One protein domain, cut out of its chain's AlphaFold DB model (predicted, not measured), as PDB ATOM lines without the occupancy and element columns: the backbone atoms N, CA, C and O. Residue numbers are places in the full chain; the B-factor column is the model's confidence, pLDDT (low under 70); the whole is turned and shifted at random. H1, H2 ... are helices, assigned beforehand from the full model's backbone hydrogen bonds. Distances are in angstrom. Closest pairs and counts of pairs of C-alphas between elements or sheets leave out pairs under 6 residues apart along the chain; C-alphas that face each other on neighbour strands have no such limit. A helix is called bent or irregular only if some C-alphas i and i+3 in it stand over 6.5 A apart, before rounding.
ATOM      1  N   VAL A   7      95.397 208.613 214.814       91.19
ATOM      2  CA  VAL A   7      95.191 207.795 216.019       91.19
ATOM      3  C   VAL A   7      96.510 207.538 216.750       91.19
ATOM      4  O   VAL A   7      96.588 207.746 217.961       91.19
ATOM      5  N   LEU A   8      97.554 207.118 216.029       90.31
ATOM      6  CA  LEU A   8      98.866 206.849 216.619       90.31
ATOM      7  C   LEU A   8      99.482 208.126 217.203       90.31
ATOM      8  O   LEU A   8      99.957 208.118 218.337       90.31
ATOM      9  N   PHE A   9      99.374 209.235 216.475       92.12
ATOM     10  CA  PHE A   9      99.823 210.555 216.901       92.12
ATOM     11  C   PHE A   9      99.172 211.011 218.208       92.12
ATOM     12  O   PHE A   9      99.872 211.383 219.149       92.12
ATOM     13  N   ARG A  10      97.840 210.940 218.308       89.62
ATOM     14  CA  ARG A  10      97.114 211.321 219.533       89.62
ATOM     15  C   ARG A  10      97.424 210.404 220.708       89.62
ATOM     16  O   ARG A  10      97.358 210.836 221.851       89.62
ATOM     17  N   ARG A  11      97.739 209.138 220.437       89.75
ATOM     18  CA  ARG A  11      98.072 208.157 221.474       89.75
ATOM     19  C   ARG A  11      99.471 208.363 222.048       89.75
ATOM     20  O   ARG A  11      99.668 208.131 223.236       89.75
ATOM     21  N   LEU A  12     100.439 208.733 221.210       88.00
ATOM     22  CA  LEU A  12     101.854 208.825 221.594       88.00
ATOM     23  C   LEU A  12     102.296 210.230 222.007       88.00
ATOM     24  O   LEU A  12     103.370 210.390 222.586       88.00
ATOM     25  N   THR A  13     101.494 211.247 221.707       85.94
ATOM     26  CA  THR A  13     101.804 212.644 222.009       85.94
ATOM     27  C   THR A  13     100.771 213.233 222.962       85.94
ATOM     28  O   THR A  13      99.714 212.658 223.199       85.94
ATOM     29  N   HIS A  14     101.068 214.410 223.510       84.19
ATOM     30  CA  HIS A  14     100.120 215.151 224.341       84.19
ATOM     31  C   HIS A  14      99.157 216.026 223.520       84.19
ATOM     32  O   HIS A  14      98.295 216.676 224.104       84.19
ATOM     33  N   PHE A  15      99.305 216.082 222.190       83.75
ATOM     34  CA  PHE A  15      98.513 216.969 221.341       83.75
ATOM     35  C   PHE A  15      97.101 216.431 221.143       83.75
ATOM     36  O   PHE A  15      96.892 215.318 220.657       83.75
ATOM     37  N   THR A  16      96.114 217.278 221.381       87.56
ATOM     38  CA  THR A  16      94.685 216.983 221.253       87.56
ATOM     39  C   THR A  16      94.053 217.749 220.085       87.56
ATOM     40  O   THR A  16      94.703 218.566 219.424       87.56
ATOM     41  N   THR A  17      92.784 217.472 219.781       87.25
ATOM     42  CA  THR A  17      92.062 218.139 218.683       87.25
ATOM     43  C   THR A  17      91.879 219.642 218.901       87.25
ATOM     44  O   THR A  17      91.643 220.357 217.930       87.25
ATOM     45  N   SER A  18      92.029 220.144 220.135       80.62
ATOM     46  CA  SER A  18      92.052 221.587 220.403       80.62
ATOM     47  C   SER A  18      93.364 222.259 220.003       80.62
ATOM     48  O   SER A  18      93.360 223.457 219.743       80.62
ATOM     49  N   ASP A  19      94.470 221.513 219.946       83.50
ATOM     50  CA  ASP A  19      95.788 222.053 219.583       83.50
ATOM     51  C   ASP A  19      95.970 222.130 218.063       83.50
ATOM     52  O   ASP A  19      96.543 223.078 217.530       83.50
ATOM     53  N   ILE A  20      95.475 221.114 217.354       85.38
ATOM     54  CA  ILE A  20      95.468 221.044 215.894       85.38
ATOM     55  C   ILE A  20      94.263 220.222 215.443       85.38
ATOM     56  O   ILE A  20      94.036 219.131 215.965       85.38
ATOM     57  N   GLY A  21      93.495 220.723 214.475       87.44
ATOM     58  CA  GLY A  21      92.380 219.973 213.895       87.44
ATOM     59  C   GLY A  21      92.863 218.800 213.039       87.44
ATOM     60  O   GLY A  21      93.944 218.850 212.455       87.44
ATOM     61  N   ASP A  22      92.055 217.748 212.918       88.88
ATOM     62  CA  ASP A  22      92.471 216.533 212.200       88.88
ATOM     63  C   ASP A  22      92.667 216.762 210.692       88.88
ATOM     64  O   ASP A  22      93.517 216.119 210.080       88.88
ATOM     65  N   THR A  23      91.956 217.726 210.098       87.12
ATOM     66  CA  THR A  23      92.187 218.155 208.707       87.12
ATOM     67  C   THR A  23      93.579 218.761 208.526       87.12
ATOM     68  O   THR A  23      94.296 218.404 207.596       87.12
ATOM     69  N   ASP A  24      93.990 219.652 209.432       86.75
ATOM     70  CA  ASP A  24      95.327 220.249 209.412       86.75
ATOM     71  C   ASP A  24      96.416 219.212 209.678       86.75
ATOM     72  O   ASP A  24      97.478 219.268 209.063       86.75
ATOM     73  N   LEU A  25      96.153 218.274 210.589       88.25
ATOM     74  CA  LEU A  25      97.063 217.182 210.905       88.25
ATOM     75  C   LEU A  25      97.266 216.258 209.696       88.25
ATOM     76  O   LEU A  25      98.405 215.918 209.388       88.25
ATOM     77  N   GLY A  26      96.191 215.926 208.972       88.00
ATOM     78  CA  GLY A  26      96.233 215.130 207.742       88.00
ATOM     79  C   GLY A  26      97.189 215.688 206.687       88.00
ATOM     80  O   GLY A  26      97.954 214.937 206.090       88.00
ATOM     81  N   ASN A  27      97.223 217.013 206.524       85.69
ATOM     82  CA  ASN A  27      98.128 217.669 205.576       85.69
ATOM     83  C   ASN A  27      99.609 217.580 205.987       85.69
ATOM     84  O   ASN A  27     100.484 217.640 205.130       85.69
ATOM     85  N   ILE A  28      99.903 217.462 207.287       89.25
ATOM     86  CA  ILE A  28     101.281 217.400 207.807       89.25
ATOM     87  C   ILE A  28     101.782 215.951 207.854       89.25
ATOM     88  O   ILE A  28     102.982 215.730 207.716       89.25
ATOM     89  N   ILE A  29     100.882 214.970 208.004       91.19
ATOM     90  CA  ILE A  29     101.217 213.536 207.989       91.19
ATOM     91  C   ILE A  29     102.020 213.177 206.734       91.19
ATOM     92  O   ILE A  29     103.105 212.621 206.856       91.19
ATOM     93  N   ALA A  30     101.552 213.583 205.549       87.19
ATOM     94  CA  ALA A  30     102.240 213.277 204.292       87.19
ATOM     95  C   ALA A  30     103.673 213.842 204.237       87.19
ATOM     96  O   ALA A  30     104.578 213.209 203.699       87.19
ATOM     97  N   GLU A  31     103.899 215.024 204.811       86.25
ATOM     98  CA  GLU A  31     105.232 215.629 204.876       86.25
ATOM     99  C   GLU A  31     106.129 214.939 205.910       86.25
ATOM    100  O   GLU A  31     107.337 214.814 205.697       86.25
ATOM    101  N   ALA A  32     105.553 214.458 207.014       88.25
ATOM    102  CA  ALA A  32     106.290 213.700 208.014       88.25
ATOM    103  C   ALA A  32     106.759 212.344 207.473       88.25
ATOM    104  O   ALA A  32     107.932 212.003 207.627       88.25
ATOM    105  N   ASP A  33     105.877 211.622 206.785       89.44
ATOM    106  CA  ASP A  33     106.189 210.326 206.184       89.44
ATOM    107  C   ASP A  33     107.285 210.465 205.120       89.44
ATOM    108  O   ASP A  33     108.319 209.800 205.200       89.44
ATOM    109  N   ARG A  34     107.147 211.438 204.204       86.62
ATOM    110  CA  ARG A  34     108.176 211.751 203.194       86.62
ATOM    111  C   ARG A  34     109.530 212.079 203.810       86.62
ATOM    112  O   ARG A  34     110.565 211.698 203.261       86.62
ATOM    113  N   ALA A  35     109.548 212.828 204.911       86.50
ATOM    114  CA  ALA A  35     110.790 213.166 205.591       86.50
ATOM    115  C   ALA A  35     111.466 211.917 206.167       86.50
ATOM    116  O   ALA A  35     112.673 211.761 206.001       86.50
ATOM    117  N   VAL A  36     110.701 211.013 206.783       87.69
ATOM    118  CA  VAL A  36     111.235 209.751 207.310       87.69
ATOM    119  C   VAL A  36     111.742 208.844 206.196       87.69
ATOM    120  O   VAL A  36     112.880 208.391 206.292       87.69
ATOM    121  N   VAL A  37     110.993 208.678 205.101       88.00
ATOM    122  CA  VAL A  37     111.461 207.929 203.920       88.00
ATOM    123  C   VAL A  37     112.803 208.471 203.431       88.00
ATOM    124  O   VAL A  37     113.734 207.708 203.196       88.00
ATOM    125  N   ARG A  38     112.966 209.795 203.323       86.19
ATOM    126  CA  ARG A  38     114.237 210.412 202.894       86.19
ATOM    127  C   ARG A  38     115.390 210.222 203.880       86.19
ATOM    128  O   ARG A  38     116.543 210.346 203.479       86.19
ATOM    129  N   LEU A  39     115.103 209.988 205.158       84.75
ATOM    130  CA  LEU A  39     116.130 209.764 206.178       84.75
ATOM    131  C   LEU A  39     116.653 208.327 206.171       84.75
ATOM    132  O   LEU A  39     117.812 208.121 206.537       84.75
ATOM    133  N   THR A  40     115.818 207.363 205.781       85.62
ATOM    134  CA  THR A  40     116.120 205.923 205.843       85.62
ATOM    135  C   THR A  40     116.472 205.316 204.485       85.62
ATOM    136  O   THR A  40     117.231 204.344 204.411       85.62
ATOM    137  N   LEU A 147     106.518 204.699 214.053       89.81
ATOM    138  CA  LEU A 147     106.867 205.386 215.289       89.81
ATOM    139  C   LEU A 147     107.717 206.640 215.023       89.81
ATOM    140  O   LEU A 147     107.377 207.726 215.504       89.81
ATOM    141  N   ALA A 148     108.769 206.520 214.213       88.44
ATOM    142  CA  ALA A 148     109.636 207.633 213.835       88.44
ATOM    143  C   ALA A 148     108.867 208.742 213.097       88.44
ATOM    144  O   ALA A 148     108.993 209.919 213.445       88.44
ATOM    145  N   ALA A 149     108.007 208.377 212.143       91.06
ATOM    146  CA  ALA A 149     107.145 209.303 211.410       91.06
ATOM    147  C   ALA A 149     106.176 210.025 212.348       91.06
ATOM    148  O   ALA A 149     105.987 211.237 212.242       91.06
ATOM    149  N   THR A 150     105.640 209.321 213.348       91.81
ATOM    150  CA  THR A 150     104.772 209.924 214.364       91.81
ATOM    151  C   THR A 150     105.516 210.937 215.241       91.81
ATOM    152  O   THR A 150     104.982 212.011 215.535       91.81
ATOM    153  N   TYR A 151     106.756 210.651 215.642       89.31
ATOM    154  CA  TYR A 151     107.572 211.611 216.390       89.31
ATOM    155  C   TYR A 151     108.001 212.803 215.532       89.31
ATOM    156  O   TYR A 151     107.951 213.947 215.990       89.31
ATOM    157  N   TYR A 152     108.332 212.580 214.263       88.69
ATOM    158  CA  TYR A 152     108.623 213.671 213.340       88.69
ATOM    159  C   TYR A 152     107.392 214.561 213.104       88.69
ATOM    160  O   TYR A 152     107.489 215.789 213.128       88.69
ATOM    161  N   LEU A 153     106.204 213.965 212.988       90.62
ATOM    162  CA  LEU A 153     104.936 214.688 212.931       90.62
ATOM    163  C   LEU A 153     104.721 215.553 214.182       90.62
ATOM    164  O   LEU A 153     104.356 216.721 214.062       90.62
ATOM    165  N   ALA A 154     105.004 215.029 215.379       88.38
ATOM    166  CA  ALA A 154     104.947 215.792 216.632       88.38
ATOM    167  C   ALA A 154     105.878 217.001 216.625       88.38
ATOM    168  O   ALA A 154     105.478 218.091 217.043       88.38
ATOM    169  N   TYR A 155     107.085 216.842 216.088       87.69
ATOM    170  CA  TYR A 155     108.014 217.946 215.890       87.69
ATOM    171  C   TYR A 155     107.454 219.015 214.932       87.69
ATOM    172  O   TYR A 155     107.486 220.210 215.250       87.69
ATOM    173  N   LEU A 156     106.896 218.615 213.785       86.94
ATOM    174  CA  LEU A 156     106.301 219.549 212.822       86.94
ATOM    175  C   LEU A 156     105.094 220.293 213.410       86.94
ATOM    176  O   LEU A 156     105.008 221.518 213.287       86.94
ATOM    177  N   VAL A 157     104.198 219.585 214.102       87.19
ATOM    178  CA  VAL A 157     103.024 220.171 214.768       87.19
ATOM    179  C   VAL A 157     103.449 221.164 215.848       87.19
ATOM    180  O   VAL A 157     102.954 222.293 215.868       87.19
ATOM    181  N   ALA A 158     104.421 220.804 216.690       85.12
ATOM    182  CA  ALA A 158     104.952 221.699 217.714       85.12
ATOM    183  C   ALA A 158     105.517 222.998 217.110       85.12
ATOM    184  O   ALA A 158     105.326 224.078 217.670       85.12
ATOM    185  N   ASN A 159     106.196 222.917 215.961       81.38
ATOM    186  CA  ASN A 159     106.701 224.096 215.257       81.38
ATOM    187  C   ASN A 159     105.577 224.943 214.648       81.38
ATOM    188  O   ASN A 159     105.619 226.169 214.787       81.38
ATOM    189  N   LYS A 160     104.560 224.308 214.045       82.50
ATOM    190  CA  LYS A 160     103.388 224.995 213.480       82.50
ATOM    191  C   LYS A 160     102.631 225.775 214.557       82.50
ATOM    192  O   LYS A 160     102.372 226.959 214.364       82.50
ATOM    193  N   ILE A 161     102.358 225.162 215.713       81.06
ATOM    194  CA  ILE A 161     101.681 225.816 216.852       81.06
ATOM    195  C   ILE A 161     102.497 227.002 217.379       81.06
ATOM    196  O   ILE A 161     101.946 228.052 217.694       81.06
ATOM    197  N   LYS A 162     103.829 226.873 217.430       77.38
ATOM    198  CA  LYS A 162     104.731 227.957 217.855       77.38
ATOM    199  C   LYS A 162     104.847 229.098 216.836       77.38
ATOM    200  O   LYS A 162     105.603 230.034 217.088       77.38
ATOM    201  N   GLY A 163     104.180 229.015 215.681       66.69
ATOM    202  CA  GLY A 163     104.312 229.993 214.599       66.69
ATOM    203  C   GLY A 163     105.722 230.050 214.003       66.69
ATOM    204  O   GLY A 163     106.073 231.021 213.339       66.69
ATOM    205  N   LYS A 164     106.553 229.027 214.247       57.97
ATOM    206  CA  LYS A 164     107.871 228.920 213.626       57.97
ATOM    207  C   LYS A 164     107.654 228.338 212.238       57.97
ATOM    208  O   LYS A 164     107.262 227.179 212.122       57.97
ATOM    209  N   THR A 165     107.918 229.116 211.193       47.50
ATOM    210  CA  THR A 165     108.004 228.563 209.840       47.50
ATOM    211  C   THR A 165     109.012 227.405 209.849       47.50
ATOM    212  O   THR A 165     110.107 227.543 210.421       47.50
ATOM    213  N   PRO A 166     108.650 226.227 209.309       48.06
ATOM    214  CA  PRO A 166     109.628 225.191 209.044       48.06
ATOM    215  C   PRO A 166     110.609 225.773 208.029       48.06
ATOM    216  O   PRO A 166     110.217 226.183 206.937       48.06
ATOM    217  N   ASP A 167     111.865 225.908 208.430       43.69
ATOM    218  CA  ASP A 167     112.905 226.349 207.522       43.69
ATOM    219  C   ASP A 167     113.339 225.136 206.695       43.69
ATOM    220  O   ASP A 167     114.126 224.307 207.147       43.69
ATOM    221  N   TYR A 168     112.754 225.003 205.505       42.16
ATOM    222  CA  TYR A 168     113.063 223.933 204.554       42.16
ATOM    223  C   TYR A 168     114.378 224.175 203.790       42.16
ATOM    224  O   TYR A 168     114.731 223.376 202.927       42.16
ATOM    225  N   THR A 169     115.102 225.267 204.074       35.19
ATOM    226  CA  THR A 169     116.330 225.646 203.351       35.19
ATOM    227  C   THR A 169     117.620 225.223 204.054       35.19
ATOM    228  O   THR A 169     118.710 225.404 203.513       35.19
ATOM    229  N   PRO A 176     119.834 222.639 214.210       42.94
ATOM    230  CA  PRO A 176     118.968 221.849 215.093       42.94
ATOM    231  C   PRO A 176     118.969 222.311 216.562       42.94
ATOM    232  O   PRO A 176     118.017 222.045 217.297       42.94
ATOM    233  N   TYR A 177     120.011 223.013 217.021       42.78
ATOM    234  CA  TYR A 177     120.316 223.095 218.458       42.78
ATOM    235  C   TYR A 177     119.708 224.284 219.215       42.78
ATOM    236  O   TYR A 177     119.640 224.250 220.443       42.78
ATOM    237  N   LEU A 178     119.178 225.304 218.531       37.28
ATOM    238  CA  LEU A 178     118.561 226.472 219.189       37.28
ATOM    239  C   LEU A 178     117.057 226.318 219.484       37.28
ATOM    240  O   LEU A 178     116.405 227.274 219.905       37.28
ATOM    241  N   ARG A 179     116.466 225.131 219.287       44.47
ATOM    242  CA  ARG A 179     115.043 224.874 219.602       44.47
ATOM    243  C   ARG A 179     114.834 223.948 220.796       44.47
ATOM    244  O   ARG A 179     113.758 223.367 220.935       44.47
ATOM    245  N   ARG A 180     115.822 223.852 221.685       40.44
ATOM    246  CA  ARG A 180     115.624 223.214 222.980       40.44
ATOM    247  C   ARG A 180     114.840 224.171 223.883       40.44
ATOM    248  O   ARG A 180     115.320 225.239 224.238       40.44
ATOM    249  N   ASP A 181     113.644 223.715 224.224       43.62
ATOM    250  CA  ASP A 181     112.767 224.181 225.297       43.62
ATOM    251  C   ASP A 181     111.671 225.213 224.963       43.62
ATOM    252  O   ASP A 181     111.905 226.283 224.400       43.62
ATOM    253  N   LEU A 182     110.429 224.807 225.277       39.12
ATOM    254  CA  LEU A 182     109.510 225.515 226.186       39.12
ATOM    255  C   LEU A 182     108.078 224.940 226.221       39.12
ATOM    256  O   LEU A 182     107.291 225.402 227.035       39.12
ATOM    257  N   THR A 183     107.715 223.920 225.426       40.00
ATOM    258  CA  THR A 183     106.361 223.302 225.526       40.00
ATOM    259  C   THR A 183     106.227 221.825 225.116       40.00
ATOM    260  O   THR A 183     105.112 221.346 224.965       40.00
ATOM    261  N   GLY A 184     107.308 221.049 224.981       44.41
ATOM    262  CA  GLY A 184     107.157 219.588 224.893       44.41
ATOM    263  C   GLY A 184     108.115 218.892 223.942       44.41
ATOM    264  O   GLY A 184     108.128 219.211 222.758       44.41
ATOM    265  N   GLY A 185     108.833 217.920 224.513       56.38
ATOM    266  CA  GLY A 185     109.520 216.796 223.872       56.38
ATOM    267  C   GLY A 185     110.639 217.135 222.890       56.38
ATOM    268  O   GLY A 185     110.456 217.895 221.944       56.38
ATOM    269  N   ASP A 186     111.792 216.486 223.050       73.31
ATOM    270  CA  ASP A 186     112.775 216.357 221.972       73.31
ATOM    271  C   ASP A 186     112.265 215.340 220.932       73.31
ATOM    272  O   ASP A 186     112.799 214.247 220.780       73.31
ATOM    273  N   TRP A 187     111.142 215.657 220.279       78.19
ATOM    274  CA  TRP A 187     110.465 214.745 219.351       78.19
ATOM    275  C   TRP A 187     111.327 214.422 218.130       78.19
ATOM    276  O   TRP A 187     111.264 213.316 217.602       78.19
ATOM    277  N   LEU A 188     112.167 215.369 217.705       78.12
ATOM    278  CA  LEU A 188     113.138 215.132 216.644       78.12
ATOM    279  C   LEU A 188     114.248 214.183 217.117       78.12
ATOM    280  O   LEU A 188     114.577 213.242 216.398       78.12
ATOM    281  N   GLY A 189     114.766 214.373 218.335       75.62
ATOM    282  CA  GLY A 189     115.702 213.441 218.960       75.62
ATOM    283  C   GLY A 189     115.124 212.034 219.093       75.62
ATOM    284  O   GLY A 189     115.783 211.079 218.696       75.62
ATOM    285  N   LEU A 190     113.868 211.900 219.537       78.00
ATOM    286  CA  LEU A 190     113.169 210.610 219.619       78.00
ATOM    287  C   LEU A 190     112.985 209.956 218.246       78.00
ATOM    288  O   LEU A 190     113.136 208.743 218.131       78.00
ATOM    289  N   CYS A 191     112.694 210.735 217.199       80.06
ATOM    290  CA  CYS A 191     112.649 210.225 215.828       80.06
ATOM    291  C   CYS A 191     114.009 209.642 215.415       80.06
ATOM    292  O   CYS A 191     114.088 208.485 215.007       80.06
ATOM    293  N   TYR A 192     115.096 210.397 215.586       81.25
ATOM    294  CA  TYR A 192     116.431 209.917 215.221       81.25
ATOM    295  C   TYR A 192     116.910 208.747 216.082       81.25
ATOM    296  O   TYR A 192     117.558 207.843 215.560       81.25
ATOM    297  N   GLU A 193     116.578 208.731 217.372       81.75
ATOM    298  CA  GLU A 193     116.857 207.608 218.266       81.75
ATOM    299  C   GLU A 193     116.101 206.351 217.832       81.75
ATOM    300  O   GLU A 193     116.706 205.285 217.743       81.75
ATOM    301  N   THR A 194     114.822 206.488 217.476       79.06
ATOM    302  CA  THR A 194     113.994 205.384 216.963       79.06
ATOM    303  C   THR A 194     114.587 204.792 215.685       79.06
ATOM    304  O   THR A 194     114.591 203.578 215.511       79.06
ATOM    305  N   LEU A 195     115.149 205.634 214.816       79.25
ATOM    306  CA  LEU A 195     115.812 205.206 213.582       79.25
ATOM    307  C   LEU A 195     117.259 204.719 213.788       79.25
ATOM    308  O   LEU A 195     117.918 204.352 212.818       79.25
ATOM    309  N   GLY A 196     117.793 204.750 215.014       75.38
ATOM    310  CA  GLY A 196     119.190 204.394 215.285       75.38
ATOM    311  C   GLY A 196     120.210 205.352 214.652       75.38
ATOM    312  O   GLY A 196     121.382 205.016 214.522       75.38
ATOM    313  N   LEU A 197     119.797 206.565 214.275       65.38
ATOM    314  CA  LEU A 197     120.621 207.563 213.581       65.38
ATOM    315  C   LEU A 197     121.430 208.447 214.547       65.38
ATOM    316  O   LEU A 197     121.765 209.586 214.217       65.38
ATOM    317  N   GLN A 198     121.761 207.941 215.742       58.12
ATOM    318  CA  GLN A 198     122.417 208.729 216.792       58.12
ATOM    319  C   GLN A 198     123.786 209.282 216.365       58.12
ATOM    320  O   GLN A 198     124.144 210.387 216.760       58.12
ATOM    321  N   ASP A 199     124.524 208.601 215.487       49.31
ATOM    322  CA  ASP A 199     125.830 209.086 215.014       49.31
ATOM    323  C   ASP A 199     125.727 210.369 214.170       49.31
ATOM    324  O   ASP A 199     126.612 211.226 214.228       49.31
ATOM    325  N   LYS A 200     124.599 210.579 213.472       47.47
ATOM    326  CA  LYS A 200     124.296 211.859 212.805       47.47
ATOM    327  C   LYS A 200     123.981 212.978 213.807       47.47
ATOM    328  O   LYS A 200     124.068 214.144 213.446       47.47
ATOM    329  N   ILE A 201     123.644 212.637 215.056       42.31
ATOM    330  CA  ILE A 201     123.425 213.581 216.165       42.31
ATOM    331  C   ILE A 201     124.760 213.956 216.838       42.31
ATOM    332  O   ILE A 201     124.894 215.068 217.354       42.31
ATOM    333  N   PHE A 202     125.744 213.045 216.855       33.81
ATOM    334  CA  PHE A 202     127.040 213.239 217.522       33.81
ATOM    335  C   PHE A 202     128.091 213.954 216.667       33.81
ATOM    336  O   PHE A 202     128.870 214.728 217.225       33.81
ATOM    337  N   LEU A 203     128.103 213.768 215.343       35.31
ATOM    338  CA  LEU A 203     129.046 214.472 214.458       35.31
ATOM    339  C   LEU A 203     128.862 215.996 214.503       35.31
ATOM    340  O   LEU A 203     129.837 216.731 214.586       35.31
ATOM    341  N   THR A 204     127.627 216.471 214.606       38.06
ATOM    342  CA  THR A 204     127.284 217.891 214.791       38.06
ATOM    343  C   THR A 204     127.479 218.401 216.222       38.06
ATOM    344  O   THR A 204     127.439 219.603 216.470       38.06
ATOM    345  N   ARG A 205     127.718 217.510 217.194       36.00
ATOM    346  CA  ARG A 205     128.006 217.872 218.592       36.00
ATOM    347  C   ARG A 205     129.495 218.138 218.830       36.00
ATOM    348  O   ARG A 205     129.834 218.868 219.756       36.00
ATOM    349  N   ALA A 206     130.365 217.555 218.005       33.12
ATOM    350  CA  ALA A 206     131.817 217.720 218.082       33.12
ATOM    351  C   ALA A 206     132.328 218.990 217.372       33.12
ATOM    352  O   ALA A 206     133.423 219.457 217.673       33.12
TER     353      ALA A 206
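Overview. This is residues 7 to 40, 147 to 169 and 176 to 206 of the 223 residues of an uncharacterized protein of Candidatus Aminicenantes bacterium (UniProt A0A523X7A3). The longest helix, H2, crosses the core helix H3, on which H5 packs side by side and short H1 packs across; H6 extends one end, and H4 touches no helix. The printed part has 88 residues with six named helices, H1 to H6 in chain order, and no named strand: all helix. It is compact, radius of gyration of the C-alphas 12.9 A, spanning 40 by 26 by 25 A.

Along the chain. Find C-alpha 22 at (92.471, 216.533, 212.200); H2 runs 26.7 A to residue 40. H3 is residues 147 to 161, 21.1 A; H1 7 to 12; H5 187 to 194. H4, 176 to 179, is only just irregular, its end C-alphas 6.7 A apart. H6, 198 to 206, ends at (131.817, 217.720, 218.082).

Arrangement. Look first at H3, the hub. H2 touches it at a steep tilt of 53 degrees, opposite ways, closest C-alphas Ala 32 and Leu 153, 5.2 A. H5 touches it at a shallow tilt of 10 degrees, opposite ways, closest C-alphas Cys 191 and Ala 148, 4.4 A. H1 touches residues 150 to 154 of H3 alone, about perpendicular at 86 degrees, closest C-alphas Phe 9 and Thr 150, 5.6 A. Every O i to N i+4 pair is within hydrogen-bond range in H1, H3 and H5, 12 of 15 in H2, 3 of 5 in H6; H4 is too short for one.

Size, cuts and confidence. The farthest C-alphas, Thr 23 and Ala 206, are 40.7 A apart. Residues 41 to 146 and 170 to 175 are cut out, with C-alpha gaps of 13.2 A and 12.6 A. Of the links printed whole, none is long. Look for pLDDT under 70 at residues 163 to 169, 176 to 185 and 197 to 206.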